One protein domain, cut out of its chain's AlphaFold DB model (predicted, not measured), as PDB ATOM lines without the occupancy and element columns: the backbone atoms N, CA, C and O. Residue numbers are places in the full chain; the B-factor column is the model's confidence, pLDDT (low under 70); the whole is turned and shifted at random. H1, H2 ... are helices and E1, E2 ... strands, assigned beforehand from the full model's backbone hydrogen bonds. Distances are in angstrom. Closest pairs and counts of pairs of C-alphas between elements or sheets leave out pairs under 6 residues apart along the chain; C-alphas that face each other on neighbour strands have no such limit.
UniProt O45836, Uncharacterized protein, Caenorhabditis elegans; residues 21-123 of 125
ATOM      1  N   GLY A  21      36.749 -15.352 -20.169       87.03
ATOM      2  CA  GLY A  21      37.750 -14.299 -20.353       87.03
ATOM      3  C   GLY A  21      37.487 -13.059 -19.498       87.03
ATOM      4  O   GLY A  21      38.177 -12.850 -18.503       87.03
ATOM      5  N   ASP A  22      36.491 -12.246 -19.866       92.83
ATOM      6  CA  ASP A  22      36.203 -10.966 -19.203       92.83
ATOM      7  C   ASP A  22      34.906 -10.964 -18.378       92.83
ATOM      8  O   ASP A  22      33.792 -10.781 -18.889       92.83
ATOM      9  N   PHE A  23      35.091 -11.051 -17.062       93.93
ATOM     10  CA  PHE A  23      34.046 -11.067 -16.037       93.93
ATOM     11  C   PHE A  23      33.622  -9.670 -15.551       93.93
ATOM     12  O   PHE A  23      32.908  -9.540 -14.555       93.93
ATOM     13  N   SER A  24      34.022  -8.598 -16.233       93.35
ATOM     14  CA  SER A  24      33.588  -7.243 -15.872       93.35
ATOM     15  C   SER A  24      32.065  -7.100 -15.928       93.35
ATOM     16  O   SER A  24      31.416  -7.595 -16.851       93.35
ATOM     17  N   CYS A  25      31.492  -6.384 -14.960       95.43
ATOM     18  CA  CYS A  25      30.039  -6.240 -14.797       95.43
ATOM     19  C   CYS A  25      29.291  -7.571 -14.595       95.43
ATOM     20  O   CYS A  25      28.105  -7.671 -14.904       95.43
ATOM     21  N   THR A  26      29.964  -8.604 -14.090       95.50
ATOM     22  CA  THR A  26      29.314  -9.860 -13.707       95.50
ATOM     23  C   THR A  26      29.258 -10.006 -12.194       95.50
ATOM     24  O   THR A  26      29.987  -9.342 -11.458       95.50
ATOM     25  N   ILE A  27      28.350 -10.859 -11.737       95.62
ATOM     26  CA  ILE A  27      28.232 -11.297 -10.349       95.62
ATOM     27  C   ILE A  27      28.323 -12.825 -10.301       95.62
ATOM     28  O   ILE A  27      27.928 -13.493 -11.267       95.62
ATOM     29  N   PRO A  28      28.841 -13.398  -9.201       93.40
ATOM     30  CA  PRO A  28      28.852 -14.841  -9.019       93.40
ATOM     31  C   PRO A  28      27.419 -15.387  -8.957       93.40
ATOM     32  O   PRO A  28      26.524 -14.778  -8.374       93.40
ATOM     33  N   ALA A  29      27.222 -16.555  -9.555       89.65
ATOM     34  CA  ALA A  29      25.996 -17.338  -9.525       89.65
ATOM     35  C   ALA A  29      26.336 -18.803  -9.220       89.65
ATOM     36  O   ALA A  29      27.492 -19.214  -9.302       89.65
ATOM     37  N   PHE A  30      25.321 -19.609  -8.900       83.20
ATOM     38  CA  PHE A  30      25.498 -21.009  -8.489       83.20
ATOM     39  C   PHE A  30      26.355 -21.844  -9.466       83.20
ATOM     40  O   PHE A  30      27.174 -22.639  -9.023       83.20
ATOM     41  N   ASN A  31      26.231 -21.603 -10.779       82.15
ATOM     42  CA  ASN A  31      26.962 -22.315 -11.840       82.15
ATOM     43  C   ASN A  31      27.873 -21.389 -12.672       82.15
ATOM     44  O   ASN A  31      27.930 -21.507 -13.896       82.15
ATOM     45  N   GLY A  32      28.558 -20.439 -12.030       87.46
ATOM     46  CA  GLY A  32      29.545 -19.573 -12.687       87.46
ATOM     47  C   GLY A  32      29.255 -18.092 -12.481       87.46
ATOM     48  O   GLY A  32      29.111 -17.632 -11.351       87.46
ATOM     49  N   SER A  33      29.181 -17.329 -13.567       91.59
ATOM     50  CA  SER A  33      28.939 -15.886 -13.517       91.59
ATOM     51  C   SER A  33      27.768 -15.499 -14.408       91.59
ATOM     52  O   SER A  33      27.571 -16.069 -15.481       91.59
ATOM     53  N   VAL A  34      27.008 -14.503 -13.964       94.09
ATOM     54  CA  VAL A  34      25.938 -13.872 -14.745       94.09
ATOM     55  C   VAL A  34      26.175 -12.375 -14.813       94.09
ATOM     56  O   VAL A  34      26.766 -11.796 -13.900       94.09
ATOM     57  N   TYR A  35      25.703 -11.714 -15.866       95.20
ATOM     58  CA  TYR A  35      25.786 -10.255 -15.907       95.20
ATOM     59  C   TYR A  35      24.906  -9.630 -14.830       95.20
ATOM     60  O   TYR A  35      23.740 -10.003 -14.659       95.20
ATOM     61  N   SER A  36      25.456  -8.641 -14.132       96.17
ATOM     62  CA  SER A  36      24.688  -7.814 -13.211       96.17
ATOM     63  C   SER A  36      23.660  -6.976 -13.977       96.17
ATOM     64  O   SER A  36      23.773  -6.750 -15.186       96.17
ATOM     65  N   GLN A  37      22.691  -6.408 -13.258       95.67
ATOM     66  CA  GLN A  37      21.807  -5.401 -13.847       95.67
ATOM     67  C   GLN A  37      22.600  -4.195 -14.379       95.67
ATOM     68  O   GLN A  37      22.238  -3.614 -15.402       95.67
ATOM     69  N   THR A  38      23.720  -3.854 -13.731       94.59
ATOM     70  CA  THR A  38      24.595  -2.752 -14.143       94.59
ATOM     71  C   THR A  38      25.375  -3.033 -15.423       94.59
ATOM     72  O   THR A  38      25.949  -2.109 -15.971       94.59
ATOM     73  N   ALA A  39      25.392  -4.256 -15.955       95.16
ATOM     74  CA  ALA A  39      26.020  -4.537 -17.247       95.16
ATOM     75  C   ALA A  39      25.226  -3.984 -18.440       95.16
ATOM     76  O   ALA A  39      25.815  -3.716 -19.485       95.16
ATOM     77  N   VAL A  40      23.907  -3.815 -18.285       94.70
ATOM     78  CA  VAL A  40      22.967  -3.518 -19.385       94.70
ATOM     79  C   VAL A  40      21.995  -2.369 -19.085       94.70
ATOM     80  O   VAL A  40      21.104  -2.097 -19.883       94.70
ATOM     81  N   ASN A  41      22.145  -1.680 -17.950       94.47
ATOM     82  CA  ASN A  41      21.275  -0.576 -17.513       94.47
ATOM     83  C   ASN A  41      21.583   0.781 -18.179       94.47
ATOM     84  O   ASN A  41      21.265   1.831 -17.624       94.47
ATOM     85  N   CYS A  42      22.212   0.772 -19.346       93.57
ATOM     86  CA  CYS A  42      22.506   1.955 -20.140       93.57
ATOM     87  C   CYS A  42      22.149   1.692 -21.605       93.57
ATOM     88  O   CYS A  42      21.846   0.563 -21.991       93.57
ATOM     89  N   ASN A  43      22.199   2.735 -22.427       94.74
ATOM     90  CA  ASN A  43      22.019   2.608 -23.867       94.74
ATOM     91  C   ASN A  43      23.366   2.552 -24.583       94.74
ATOM     92  O   ASN A  43      24.376   3.064 -24.100       94.74
ATOM     93  N   ASN A  44      23.362   1.942 -25.762       94.97
ATOM     94  CA  ASN A  44      24.460   2.085 -26.702       94.97
ATOM     95  C   ASN A  44      24.558   3.539 -27.202       94.97
ATOM     96  O   ASN A  44      23.548   4.238 -27.273       94.97
ATOM     97  N   SER A  45      25.762   3.981 -27.584       93.61
ATOM     98  CA  SER A  45      25.937   5.288 -28.240       93.61
ATOM     99  C   SER A  45      25.474   5.260 -29.703       93.61
ATOM    100  O   SER A  45      25.095   6.293 -30.248       93.61
ATOM    101  N   TYR A  46      25.506   4.086 -30.339       93.87
ATOM    102  CA  TYR A  46      24.889   3.826 -31.644       93.87
ATOM    103  C   TYR A  46      23.586   3.037 -31.481       93.87
ATOM    104  O   TYR A  46      23.290   2.536 -30.398       93.87
ATOM    105  N   SER A  47      22.807   2.894 -32.559       96.43
ATOM    106  CA  SER A  47      21.624   2.029 -32.529       96.43
ATOM    107  C   SER A  47      22.006   0.588 -32.180       96.43
ATOM    108  O   SER A  47      23.098   0.123 -32.521       96.43
ATOM    109  N   ASP A  48      21.092  -0.141 -31.537       95.65
ATOM    110  CA  ASP A  48      21.338  -1.535 -31.151       95.65
ATOM    111  C   ASP A  48      21.739  -2.380 -32.376       95.65
ATOM    112  O   ASP A  48      22.701  -3.137 -32.301       95.65
ATOM    113  N   ILE A  49      21.103  -2.170 -33.534       96.05
ATOM    114  CA  ILE A  49      21.442  -2.860 -34.791       96.05
ATOM    115  C   ILE A  49      22.869  -2.531 -35.251       96.05
ATOM    116  O   ILE A  49      23.617  -3.443 -35.590       96.05
ATOM    117  N   ALA A  50      23.278  -1.258 -35.235       97.28
ATOM    118  CA  ALA A  50      24.634  -0.875 -35.634       97.28
ATOM    119  C   ALA A  50      25.687  -1.495 -34.701       97.28
ATOM    120  O   ALA A  50      26.684  -2.044 -35.163       97.28
ATOM    121  N   CYS A  51      25.435  -1.486 -33.391       97.76
ATOM    122  CA  CYS A  51      26.313  -2.134 -32.422       97.76
ATOM    123  C   CYS A  51      26.396  -3.651 -32.614       97.76
ATOM    124  O   CYS A  51      27.469  -4.218 -32.444       97.76
ATOM    125  N   GLN A  52      25.300  -4.309 -32.992       95.92
ATOM    126  CA  GLN A  52      25.291  -5.744 -33.296       95.92
ATOM    127  C   GLN A  52      26.075  -6.093 -34.572       95.92
ATOM    128  O   GLN A  52      26.598  -7.197 -34.676       95.92
ATOM    129  N   GLN A  53      26.183  -5.166 -35.531       95.94
ATOM    130  CA  GLN A  53      27.057  -5.336 -36.701       95.94
ATOM    131  C   GLN A  53      28.535  -5.145 -36.341       95.94
ATOM    132  O   GLN A  53      29.388  -5.894 -36.809       95.94
ATOM    133  N   LEU A  54      28.841  -4.158 -35.494       95.59
ATOM    134  CA  LEU A  54      30.208  -3.880 -35.036       95.59
ATOM    135  C   LEU A  54      30.755  -4.969 -34.104       95.59
ATOM    136  O   LEU A  54      31.940  -5.285 -34.148       95.59
ATOM    137  N   TYR A  55      29.891  -5.527 -33.259       95.93
ATOM    138  CA  TYR A  55      30.239  -6.519 -32.247       95.93
ATOM    139  C   TYR A  55      29.378  -7.770 -32.439       95.93
ATOM    140  O   TYR A  55      28.433  -7.973 -31.678       95.93
ATOM    141  N   PRO A  56      29.668  -8.611 -33.447       93.84
ATOM    142  CA  PRO A  56      28.899  -9.824 -33.698       93.84
ATOM    143  C   PRO A  56      28.979 -10.788 -32.503       93.84
ATOM    144  O   PRO A  56      30.003 -10.837 -31.816       93.84
ATOM    145  N   PRO A  57      27.925 -11.581 -32.244       92.08
ATOM    146  CA  PRO A  57      27.862 -12.431 -31.062       92.08
ATOM    147  C   PRO A  57      29.002 -13.456 -31.068       92.08
ATOM    148  O   PRO A  57      29.330 -14.016 -32.112       92.08
ATOM    149  N   ALA A  58      29.587 -13.730 -29.897       86.11
ATOM    150  CA  ALA A  58      30.695 -14.685 -29.776       86.11
ATOM    151  C   ALA A  58      30.299 -16.104 -30.203       86.11
ATOM    152  O   ALA A  58      31.109 -16.837 -30.769       86.11
ATOM    153  N   TYR A  59      29.039 -16.463 -29.963       79.74
ATOM    154  CA  TYR A  59      28.454 -17.731 -30.367       79.74
ATOM    155  C   TYR A  59      27.190 -17.445 -31.175       79.74
ATOM    156  O   TYR A  59      26.258 -16.798 -30.691       79.74
ATOM    157  N   ALA A  60      27.143 -17.931 -32.418       71.74
ATOM    158  CA  ALA A  60      25.961 -17.788 -33.272       71.74
ATOM    159  C   ALA A  60      24.718 -18.445 -32.645       71.74
ATOM    160  O   ALA A  60      23.589 -17.986 -32.852       71.74
ATOM    161  N   TYR A  61      24.953 -19.491 -31.851       60.71
ATOM    162  CA  TYR A  61      23.958 -20.230 -31.099       60.71
ATOM    163  C   TYR A  61      24.320 -20.164 -29.612       60.71
ATOM    164  O   TYR A  61      25.249 -20.825 -29.164       60.71
ATOM    165  N   SER A  62      23.606 -19.325 -28.867       68.99
ATOM    166  CA  SER A  62      23.620 -19.326 -27.403       68.99
ATOM    167  C   SER A  62      22.238 -19.748 -26.936       68.99
ATOM    168  O   SER A  62      21.234 -19.240 -27.444       68.99
ATOM    169  N   ILE A  63      22.181 -20.652 -25.960       64.28
ATOM    170  CA  ILE A  63      20.915 -21.070 -25.341       64.28
ATOM    171  C   ILE A  63      20.316 -19.966 -24.456       64.28
ATOM    172  O   ILE A  63      19.112 -19.941 -24.211       64.28
ATOM    173  N   SER A  64      21.157 -19.045 -23.979       65.62
ATOM    174  CA  SER A  64      20.788 -18.044 -22.982       65.62
ATOM    175  C   SER A  64      20.491 -16.691 -23.626       65.62
ATOM    176  O   SER A  64      19.487 -16.062 -23.284       65.62
ATOM    177  N   SER A  65      21.368 -16.205 -24.511       81.21
ATOM    178  CA  SER A  65      21.231 -14.950 -25.265       81.21
ATOM    179  C   SER A  65      22.461 -14.727 -26.144       81.21
ATOM    180  O   SER A  65      23.583 -14.915 -25.688       81.21
ATOM    181  N   LYS A  66      22.273 -14.205 -27.363       88.65
ATOM    182  CA  LYS A  66      23.389 -13.815 -28.248       88.65
ATOM    183  C   LYS A  66      24.238 -12.663 -27.691       88.65
ATOM    184  O   LYS A  66      25.377 -12.491 -28.110       88.65
ATOM    185  N   TYR A  67      23.672 -11.881 -26.771       93.72
ATOM    186  CA  TYR A  67      24.309 -10.718 -26.154       93.72
ATOM    187  C   TYR A  67      24.126 -10.721 -24.631       93.72
ATOM    188  O   TYR A  67      23.136 -11.280 -24.142       93.72
ATOM    189  N   PRO A  68      25.025 -10.069 -23.874       94.14
ATOM    190  CA  PRO A  68      24.871  -9.840 -22.444       94.14
ATOM    191  C   PRO A  68      23.465  -9.358 -22.072       94.14
ATOM    192  O   PRO A  68      22.936  -8.405 -22.643       94.14
ATOM    193  N   LYS A  69      22.860 -10.031 -21.095       94.36
ATOM    194  CA  LYS A  69      21.578  -9.665 -20.484       94.36
ATOM    195  C   LYS A  69      21.691  -9.847 -18.978       94.36
ATOM    196  O   LYS A  69      22.375 -10.772 -18.542       94.36
ATOM    197  N   ALA A  70      21.008  -9.015 -18.199       94.40
ATOM    198  CA  ALA A  70      20.982  -9.161 -16.746       94.40
ATOM    199  C   ALA A  70      20.517 -10.574 -16.347       94.40
ATOM    200  O   ALA A  70      19.547 -11.093 -16.902       94.40
ATOM    201  N   GLY A  71      21.254 -11.215 -15.439       92.73
ATOM    202  CA  GLY A  71      21.015 -12.598 -15.015       92.73
ATOM    203  C   GLY A  71      21.315 -13.669 -16.077       92.73
ATOM    204  O   GLY A  71      21.152 -14.854 -15.806       92.73
ATOM    205  N   GLY A  72      21.746 -13.291 -17.283       90.88
ATOM    206  CA  GLY A  72      22.110 -14.227 -18.342       90.88
ATOM    207  C   GLY A  72      23.570 -14.658 -18.277       90.88
ATOM    208  O   GLY A  72      24.423 -13.927 -17.777       90.88
ATOM    209  N   THR A  73      23.853 -15.820 -18.863       90.35
ATOM    210  CA  THR A  73      25.211 -16.363 -19.016       90.35
ATOM    211  C   THR A  73      25.794 -16.159 -20.414       90.35
ATOM    212  O   THR A  73      26.917 -16.580 -20.644       90.35
ATOM    213  N   GLY A  74      25.065 -15.511 -21.335       88.09
ATOM    214  CA  GLY A  74      25.436 -15.379 -22.750       88.09
ATOM    215  C   GLY A  74      26.843 -14.817 -22.986       88.09
ATOM    216  O   GLY A  74      27.212 -13.789 -22.416       88.09
ATOM    217  N   GLY A  75      27.636 -15.457 -23.841       89.12
ATOM    218  CA  GLY A  75      29.010 -15.014 -24.102       89.12
ATOM    219  C   GLY A  75      29.096 -13.567 -24.609       89.12
ATOM    220  O   GLY A  75      28.346 -13.160 -25.499       89.12
ATOM    221  N   ARG A  76      30.026 -12.775 -24.055       93.40
ATOM    222  CA  ARG A  76      30.301 -11.411 -24.536       93.40
ATOM    223  C   ARG A  76      30.888 -11.481 -25.949       93.40
ATOM    224  O   ARG A  76      31.804 -12.282 -26.141       93.40
ATOM    225  N   PRO A  77      30.446 -10.647 -26.913       94.62
ATOM    226  CA  PRO A  77      31.091 -10.566 -28.221       94.62
ATOM    227  C   PRO A  77      32.610 -10.415 -28.084       94.62
ATOM    228  O   PRO A  77      33.087  -9.553 -27.345       94.62
ATOM    229  N   LEU A  78      33.379 -11.249 -28.786       93.79
ATOM    230  CA  LEU A  78      34.838 -11.296 -28.611       93.79
ATOM    231  C   LEU A  78      35.498  -9.972 -29.004       93.79
ATOM    232  O   LEU A  78      36.390  -9.498 -28.308       93.79
ATOM    233  N   GLY A  79      34.972  -9.314 -30.042       93.67
ATOM    234  CA  GLY A  79      35.430  -7.993 -30.473       93.67
ATOM    235  C   GLY A  79      35.253  -6.886 -29.427       93.67
ATOM    236  O   GLY A  79      35.816  -5.811 -29.598       93.67
ATOM    237  N   CYS A  80      34.510  -7.127 -28.341       95.29
ATOM    238  CA  CYS A  80      34.404  -6.170 -27.245       95.29
ATOM    239  C   CYS A  80      35.669  -6.122 -26.374       95.29
ATOM    240  O   CYS A  80      35.842  -5.134 -25.674       95.29
ATOM    241  N   TYR A  81      36.518  -7.161 -26.364       94.11
ATOM    242  CA  TYR A  81      37.645  -7.233 -25.421       94.11
ATOM    243  C   TYR A  81      38.856  -8.039 -25.877       94.11
ATOM    244  O   TYR A  81      39.883  -7.952 -25.220       94.11
ATOM    245  N   SER A  82      38.776  -8.854 -26.929       93.23
ATOM    246  CA  SER A  82      39.904  -9.678 -27.363       93.23
ATOM    247  C   SER A  82      40.125  -9.582 -28.863       93.23
ATOM    248  O   SER A  82      39.250  -9.898 -29.668       93.23
ATOM    249  N   SER A  83      41.353  -9.232 -29.236       89.84
ATOM    250  CA  SER A  83      41.846  -9.273 -30.616       89.84
ATOM    251  C   SER A  83      42.224 -10.687 -31.070       89.84
ATOM    252  O   SER A  83      42.371 -10.934 -32.263       89.84
ATOM    253  N   SER A  84      42.343 -11.640 -30.137       87.73
ATOM    254  CA  SER A  84      42.735 -13.023 -30.440       87.73
ATOM    255  C   SER A  84      41.634 -13.851 -31.112       87.73
ATOM    256  O   SER A  84      41.908 -14.940 -31.617       87.73
ATOM    257  N   GLY A  85      40.382 -13.383 -31.055       81.71
ATOM    258  CA  GLY A  85      39.217 -14.148 -31.501       81.71
ATOM    259  C   GLY A  85      38.932 -15.399 -30.660       81.71
ATOM    260  O   GLY A  85      38.173 -16.259 -31.098       81.71
ATOM    261  N   ARG A  86      39.523 -15.526 -29.461       85.05
ATOM    262  CA  ARG A  86      39.306 -16.653 -28.539       85.05
ATOM    263  C   ARG A  86      38.604 -16.186 -27.253       85.05
ATOM    264  O   ARG A  86      39.056 -15.202 -26.673       85.05
ATOM    265  N   PRO A  87      37.582 -16.908 -26.745       84.44
ATOM    266  CA  PRO A  87      36.873 -16.544 -25.508       84.44
ATOM    267  C   PRO A  87      37.742 -16.480 -24.244       84.44
ATOM    268  O   PRO A  87      37.402 -15.799 -23.288       84.44
ATOM    269  N   THR A  88      38.857 -17.205 -24.211       84.50
ATOM    270  CA  THR A  88      39.819 -17.205 -23.094       84.50
ATOM    271  C   THR A  88      41.128 -16.503 -23.460       84.50
ATOM    272  O   THR A  88      42.154 -16.710 -22.815       84.50
ATOM    273  N   GLY A  89      41.115 -15.709 -24.533       83.68
ATOM    274  CA  GLY A  89      42.269 -14.936 -24.965       83.68
ATOM    275  C   GLY A  89      42.597 -13.773 -24.025       83.68
ATOM    276  O   GLY A  89      41.804 -13.438 -23.142       83.68
ATOM    277  N   PRO A  90      43.758 -13.125 -24.225       91.45
ATOM    278  CA  PRO A  90      44.112 -11.930 -23.475       91.45
ATOM    279  C   PRO A  90      43.067 -10.827 -23.685       91.45
ATOM    280  O   PRO A  90      42.492 -10.694 -24.775       91.45
ATOM    281  N   ILE A  91      42.845 -10.050 -22.624       92.76
ATOM    282  CA  ILE A  91      41.993  -8.862 -22.637       92.76
ATOM    283  C   ILE A  91      42.809  -7.694 -23.200       92.76
ATOM    284  O   ILE A  91      43.857  -7.334 -22.670       92.76
ATOM    285  N   ASP A  92      42.312  -7.106 -24.279       94.20
ATOM    286  CA  ASP A  92      42.763  -5.842 -24.843       94.20
ATOM    287  C   ASP A  92      41.956  -4.702 -24.207       94.20
ATOM    288  O   ASP A  92      40.783  -4.466 -24.523       94.20
ATOM    289  N   GLU A  93      42.598  -3.983 -23.287       91.96
ATOM    290  CA  GLU A  93      41.969  -2.891 -22.537       91.96
ATOM    291  C   GLU A  93      41.552  -1.711 -23.430       91.96
ATOM    292  O   GLU A  93      40.594  -1.001 -23.116       91.96
ATOM    293  N   ILE A  94      42.208  -1.506 -24.579       90.27
ATOM    294  CA  ILE A  94      41.829  -0.452 -25.526       90.27
ATOM    295  C   ILE A  94      40.555  -0.857 -26.271       90.27
ATOM    296  O   ILE A  94      39.669  -0.019 -26.460       90.27
ATOM    297  N   MET A  95      40.429  -2.121 -26.687       92.89
ATOM    298  CA  MET A  95      39.187  -2.633 -27.284       92.89
ATOM    299  C   MET A  95      38.031  -2.553 -26.290       92.89
ATOM    300  O   MET A  95      36.974  -2.027 -26.634       92.89
ATOM    301  N   LYS A  96      38.269  -2.967 -25.043       93.52
ATOM    302  CA  LYS A  96      37.293  -2.874 -23.955       93.52
ATOM    303  C   LYS A  96      36.833  -1.445 -23.699       93.52
ATOM    304  O   LYS A  96      35.630  -1.197 -23.632       93.52
ATOM    305  N   LEU A  97      37.763  -0.493 -23.642       91.14
ATOM    306  CA  LEU A  97      37.445   0.926 -23.491       91.14
ATOM    307  C   LEU A  97      36.640   1.471 -24.682       91.14
ATOM    308  O   LEU A  97      35.657   2.193 -24.506       91.14
ATOM    309  N   LYS A  98      37.030   1.130 -25.915       92.01
ATOM    310  CA  LYS A  98      36.290   1.539 -27.119       92.01
ATOM    311  C   LYS A  98      34.868   0.983 -27.093       92.01
ATOM    312  O   LYS A  98      33.921   1.742 -27.294       92.01
ATOM    313  N   ALA A  99      34.719  -0.298 -26.767       94.37
ATOM    314  CA  ALA A  99      33.441  -0.979 -26.632       94.37
ATOM    315  C   ALA A  99      32.558  -0.367 -25.537       94.37
ATOM    316  O   ALA A  99      31.371  -0.132 -25.777       94.37
ATOM    317  N   SER A 100      33.125  -0.041 -24.370       93.54
ATOM    318  CA  SER A 100      32.388   0.588 -23.268       93.54
ATOM    319  C   SER A 100      31.919   2.009 -23.594       93.54
ATOM    320  O   SER A 100      30.959   2.484 -23.001       93.54
ATOM    321  N   ILE A 101      32.563   2.701 -24.537       91.84
ATOM    322  CA  ILE A 101      32.138   4.034 -24.987       91.84
ATOM    323  C   ILE A 101      31.137   3.934 -26.149       91.84
ATOM    324  O   ILE A 101      30.150   4.668 -26.185       91.84
ATOM    325  N   SER A 102      31.377   3.058 -27.127       93.80
ATOM    326  CA  SER A 102      30.554   2.982 -28.339       93.80
ATOM    327  C   SER A 102      29.260   2.201 -28.131       93.80
ATOM    328  O   SER A 102      28.185   2.651 -28.518       93.80
ATOM    329  N   CYS A 103      29.363   1.016 -27.538       96.53
ATOM    330  CA  CYS A 103      28.282   0.042 -27.472       96.53
ATOM    331  C   CYS A 103      28.246  -0.664 -26.106       96.53
ATOM    332  O   CYS A 103      28.277  -1.899 -26.054       96.53
ATOM    333  N   PRO A 104      28.199   0.084 -24.985       96.08
ATOM    334  CA  PRO A 104      28.285  -0.509 -23.655       96.08
ATOM    335  C   PRO A 104      27.167  -1.509 -23.372       96.08
ATOM    336  O   PRO A 104      27.429  -2.519 -22.734       96.08
ATOM    337  N   LYS A 105      25.944  -1.291 -23.863       95.71
ATOM    338  CA  LYS A 105      24.829  -2.219 -23.640       95.71
ATOM    339  C   LYS A 105      25.040  -3.533 -24.393       95.71
ATOM    340  O   LYS A 105      24.972  -4.594 -23.784       95.71
ATOM    341  N   THR A 106      25.359  -3.470 -25.690       96.30
ATOM    342  CA  THR A 106      25.617  -4.668 -26.520       96.30
ATOM    343  C   THR A 106      26.815  -5.453 -26.010       96.30
ATOM    344  O   THR A 106      26.796  -6.680 -26.015       96.30
ATOM    345  N   CYS A 107      27.849  -4.756 -25.548       96.17
ATOM    346  CA  CYS A 107      29.031  -5.391 -24.999       96.17
ATOM    347  C   CYS A 107      28.910  -5.741 -23.519       96.17
ATOM    348  O   CYS A 107      29.827  -6.382 -23.041       96.17
ATOM    349  N   GLY A 108      27.853  -5.379 -22.780       95.96
ATOM    350  CA  GLY A 108      27.706  -5.688 -21.348       95.96
ATOM    351  C   GLY A 108      28.638  -4.899 -20.413       95.96
ATOM    352  O   GLY A 108      29.115  -5.443 -19.416       95.96
ATOM    353  N   TYR A 109      28.962  -3.654 -20.760       96.27
ATOM    354  CA  TYR A 109      29.897  -2.766 -20.059       96.27
ATOM    355  C   TYR A 109      29.253  -1.519 -19.454       96.27
ATOM    356  O   TYR A 109      29.970  -0.583 -19.100       96.27
ATOM    357  N   CYS A 110      27.931  -1.476 -19.280       95.32
ATOM    358  CA  CYS A 110      27.287  -0.302 -18.680       95.32
ATOM    359  C   CYS A 110      27.833   0.044 -17.280       95.32
ATOM    360  O   CYS A 110      27.861   1.215 -16.917       95.32
ATOM    361  N   CYS A 111      28.378  -0.925 -16.533       93.99
ATOM    362  CA  CYS A 111      28.965  -0.673 -15.217       93.99
ATOM    363  C   CYS A 111      30.316   0.055 -15.289       93.99
ATOM    364  O   CYS A 111      30.755   0.631 -14.297       93.99
ATOM    365  N   LEU A 112      30.976   0.024 -16.452       90.23
ATOM    366  CA  LEU A 112      32.250   0.703 -16.705       90.23
ATOM    367  C   LEU A 112      32.055   2.120 -17.239       90.23
ATOM    368  O   LEU A 112      33.016   2.889 -17.294       90.23
ATOM    369  N   VAL A 113      30.827   2.484 -17.619       76.48
ATOM    370  CA  VAL A 113      30.482   3.852 -17.998       76.48
ATOM    371  C   VAL A 113      30.469   4.696 -16.725       76.48
ATOM    372  O   VAL A 113      29.432   5.009 -16.150       76.48
ATOM    373  N   SER A 114      31.658   5.054 -16.243       60.17
ATOM    374  CA  SER A 114      31.785   6.123 -15.263       60.17
ATOM    375  C   SER A 114      31.285   7.417 -15.909       60.17
ATOM    376  O   SER A 114      31.685   7.699 -17.045       60.17
ATOM    377  N   PRO A 115      30.521   8.263 -15.194       54.17
ATOM    378  CA  PRO A 115      30.185   9.612 -15.663       54.17
ATOM    379  C   PRO A 115      31.425  10.377 -16.166       54.17
ATOM    380  O   PRO A 115      31.369  11.106 -17.152       54.17
ATOM    381  N   LYS A 116      32.588  10.101 -15.558       47.42
ATOM    382  CA  LYS A 116      33.884  10.720 -15.869       47.42
ATOM    383  C   LYS A 116      34.466  10.391 -17.250       47.42
ATOM    384  O   LYS A 116      35.234  11.185 -17.785       47.42
ATOM    385  N   LEU A 117      34.131   9.249 -17.864       53.65
ATOM    386  CA  LEU A 117      34.615   8.951 -19.225       53.65
ATOM    387  C   LEU A 117      33.905   9.812 -20.279       53.65
ATOM    388  O   LEU A 117      34.517  10.164 -21.289       53.65
ATOM    389  N   PHE A 118      32.656  10.214 -20.022       52.56
ATOM    390  CA  PHE A 118      31.971  11.204 -20.851       52.56
ATOM    391  C   PHE A 118      32.649  12.575 -20.756       52.56
ATOM    392  O   PHE A 118      32.882  13.194 -21.792       52.56
ATOM    393  N   GLU A 119      33.052  13.005 -19.555       50.56
ATOM    394  CA  GLU A 119      33.769  14.276 -19.355       50.56
ATOM    395  C   GLU A 119      35.062  14.346 -20.185       50.56
ATOM    396  O   GLU A 119      35.330  15.356 -20.836       50.56
ATOM    397  N   ASN A 120      35.827  13.251 -20.267       50.61
ATOM    398  CA  ASN A 120      37.050  13.221 -21.076       50.61
ATOM    399  C   ASN A 120      36.786  13.262 -22.590       50.61
ATOM    400  O   ASN A 120      37.602  13.814 -23.329       50.61
ATOM    401  N   LYS A 121      35.650  12.736 -23.077       49.60
ATOM    402  CA  LYS A 121      35.291  12.827 -24.504       49.60
ATOM    403  C   LYS A 121      34.966  14.266 -24.920       49.60
ATOM    404  O   LYS A 121      35.267  14.643 -26.048       49.60
ATOM    405  N   PHE A 122      34.426  15.079 -24.010       52.21
ATOM    406  CA  PHE A 122      34.222  16.515 -24.236       52.21
ATOM    407  C   PHE A 122      35.506  17.348 -24.127       52.21
ATOM    408  O   PHE A 122      35.490  18.511 -24.504       52.21
ATOM    409  N   ARG A 123      36.623  16.777 -23.654       50.93
ATOM    410  CA  ARG A 123      37.913  17.481 -23.575       50.93
ATOM    411  C   ARG A 123      38.786  17.328 -24.829       50.93
ATOM    412  O   ARG A 123      39.773  18.037 -24.966       50.93
TER     413      ARG A 123
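AT A GLANCE: This is residues 21 to 123 of the 125 residues of an uncharacterized protein of Caenorhabditis elegans (UniProt O45836). With little regular structure, this is a body of long loops round short H3, with H1 and H2 about it, the hairpin E1-E2 towards one end and H4 at the other. The printed part has 103 residues, with two antiparallel strands, then four helices; the class is mixed, with 36 residues in named elements. It is compact, radius of gyration of the C-alphas 12.8 A, and spans 42 by 26 by 26 A.

IN THESE COORDINATES: Find C-alpha 26 at (29.314, -9.860, -13.707), where E1, residues 26 to 29, begins; E2 is 32 to 35. Then come H1, 48 to 54, H2, 93 to 102, 14.1 A long, and H3, 104 to 107. H4, 115 to 121, ends at C-alpha 121 (35.291, 12.827, -24.504).

HOW THE PARTS SIT: H1 and H3 only just touch, with 3 pairs of C-alphas within 8 A, the closest Cys 51 and Thr 106, 6.5 A. In the hairpin, N 27 and O 34 are 2.8 A apart. H1, H2 and H4 have every O i to N i+4 pair within hydrogen-bond range; H3 is too short for one.

THE WHOLE: The printed part has no cut. Residues 36 to 47 and 55 to 92 are long links. Residues 61 to 64 and 114 to 123 have pLDDT under 70.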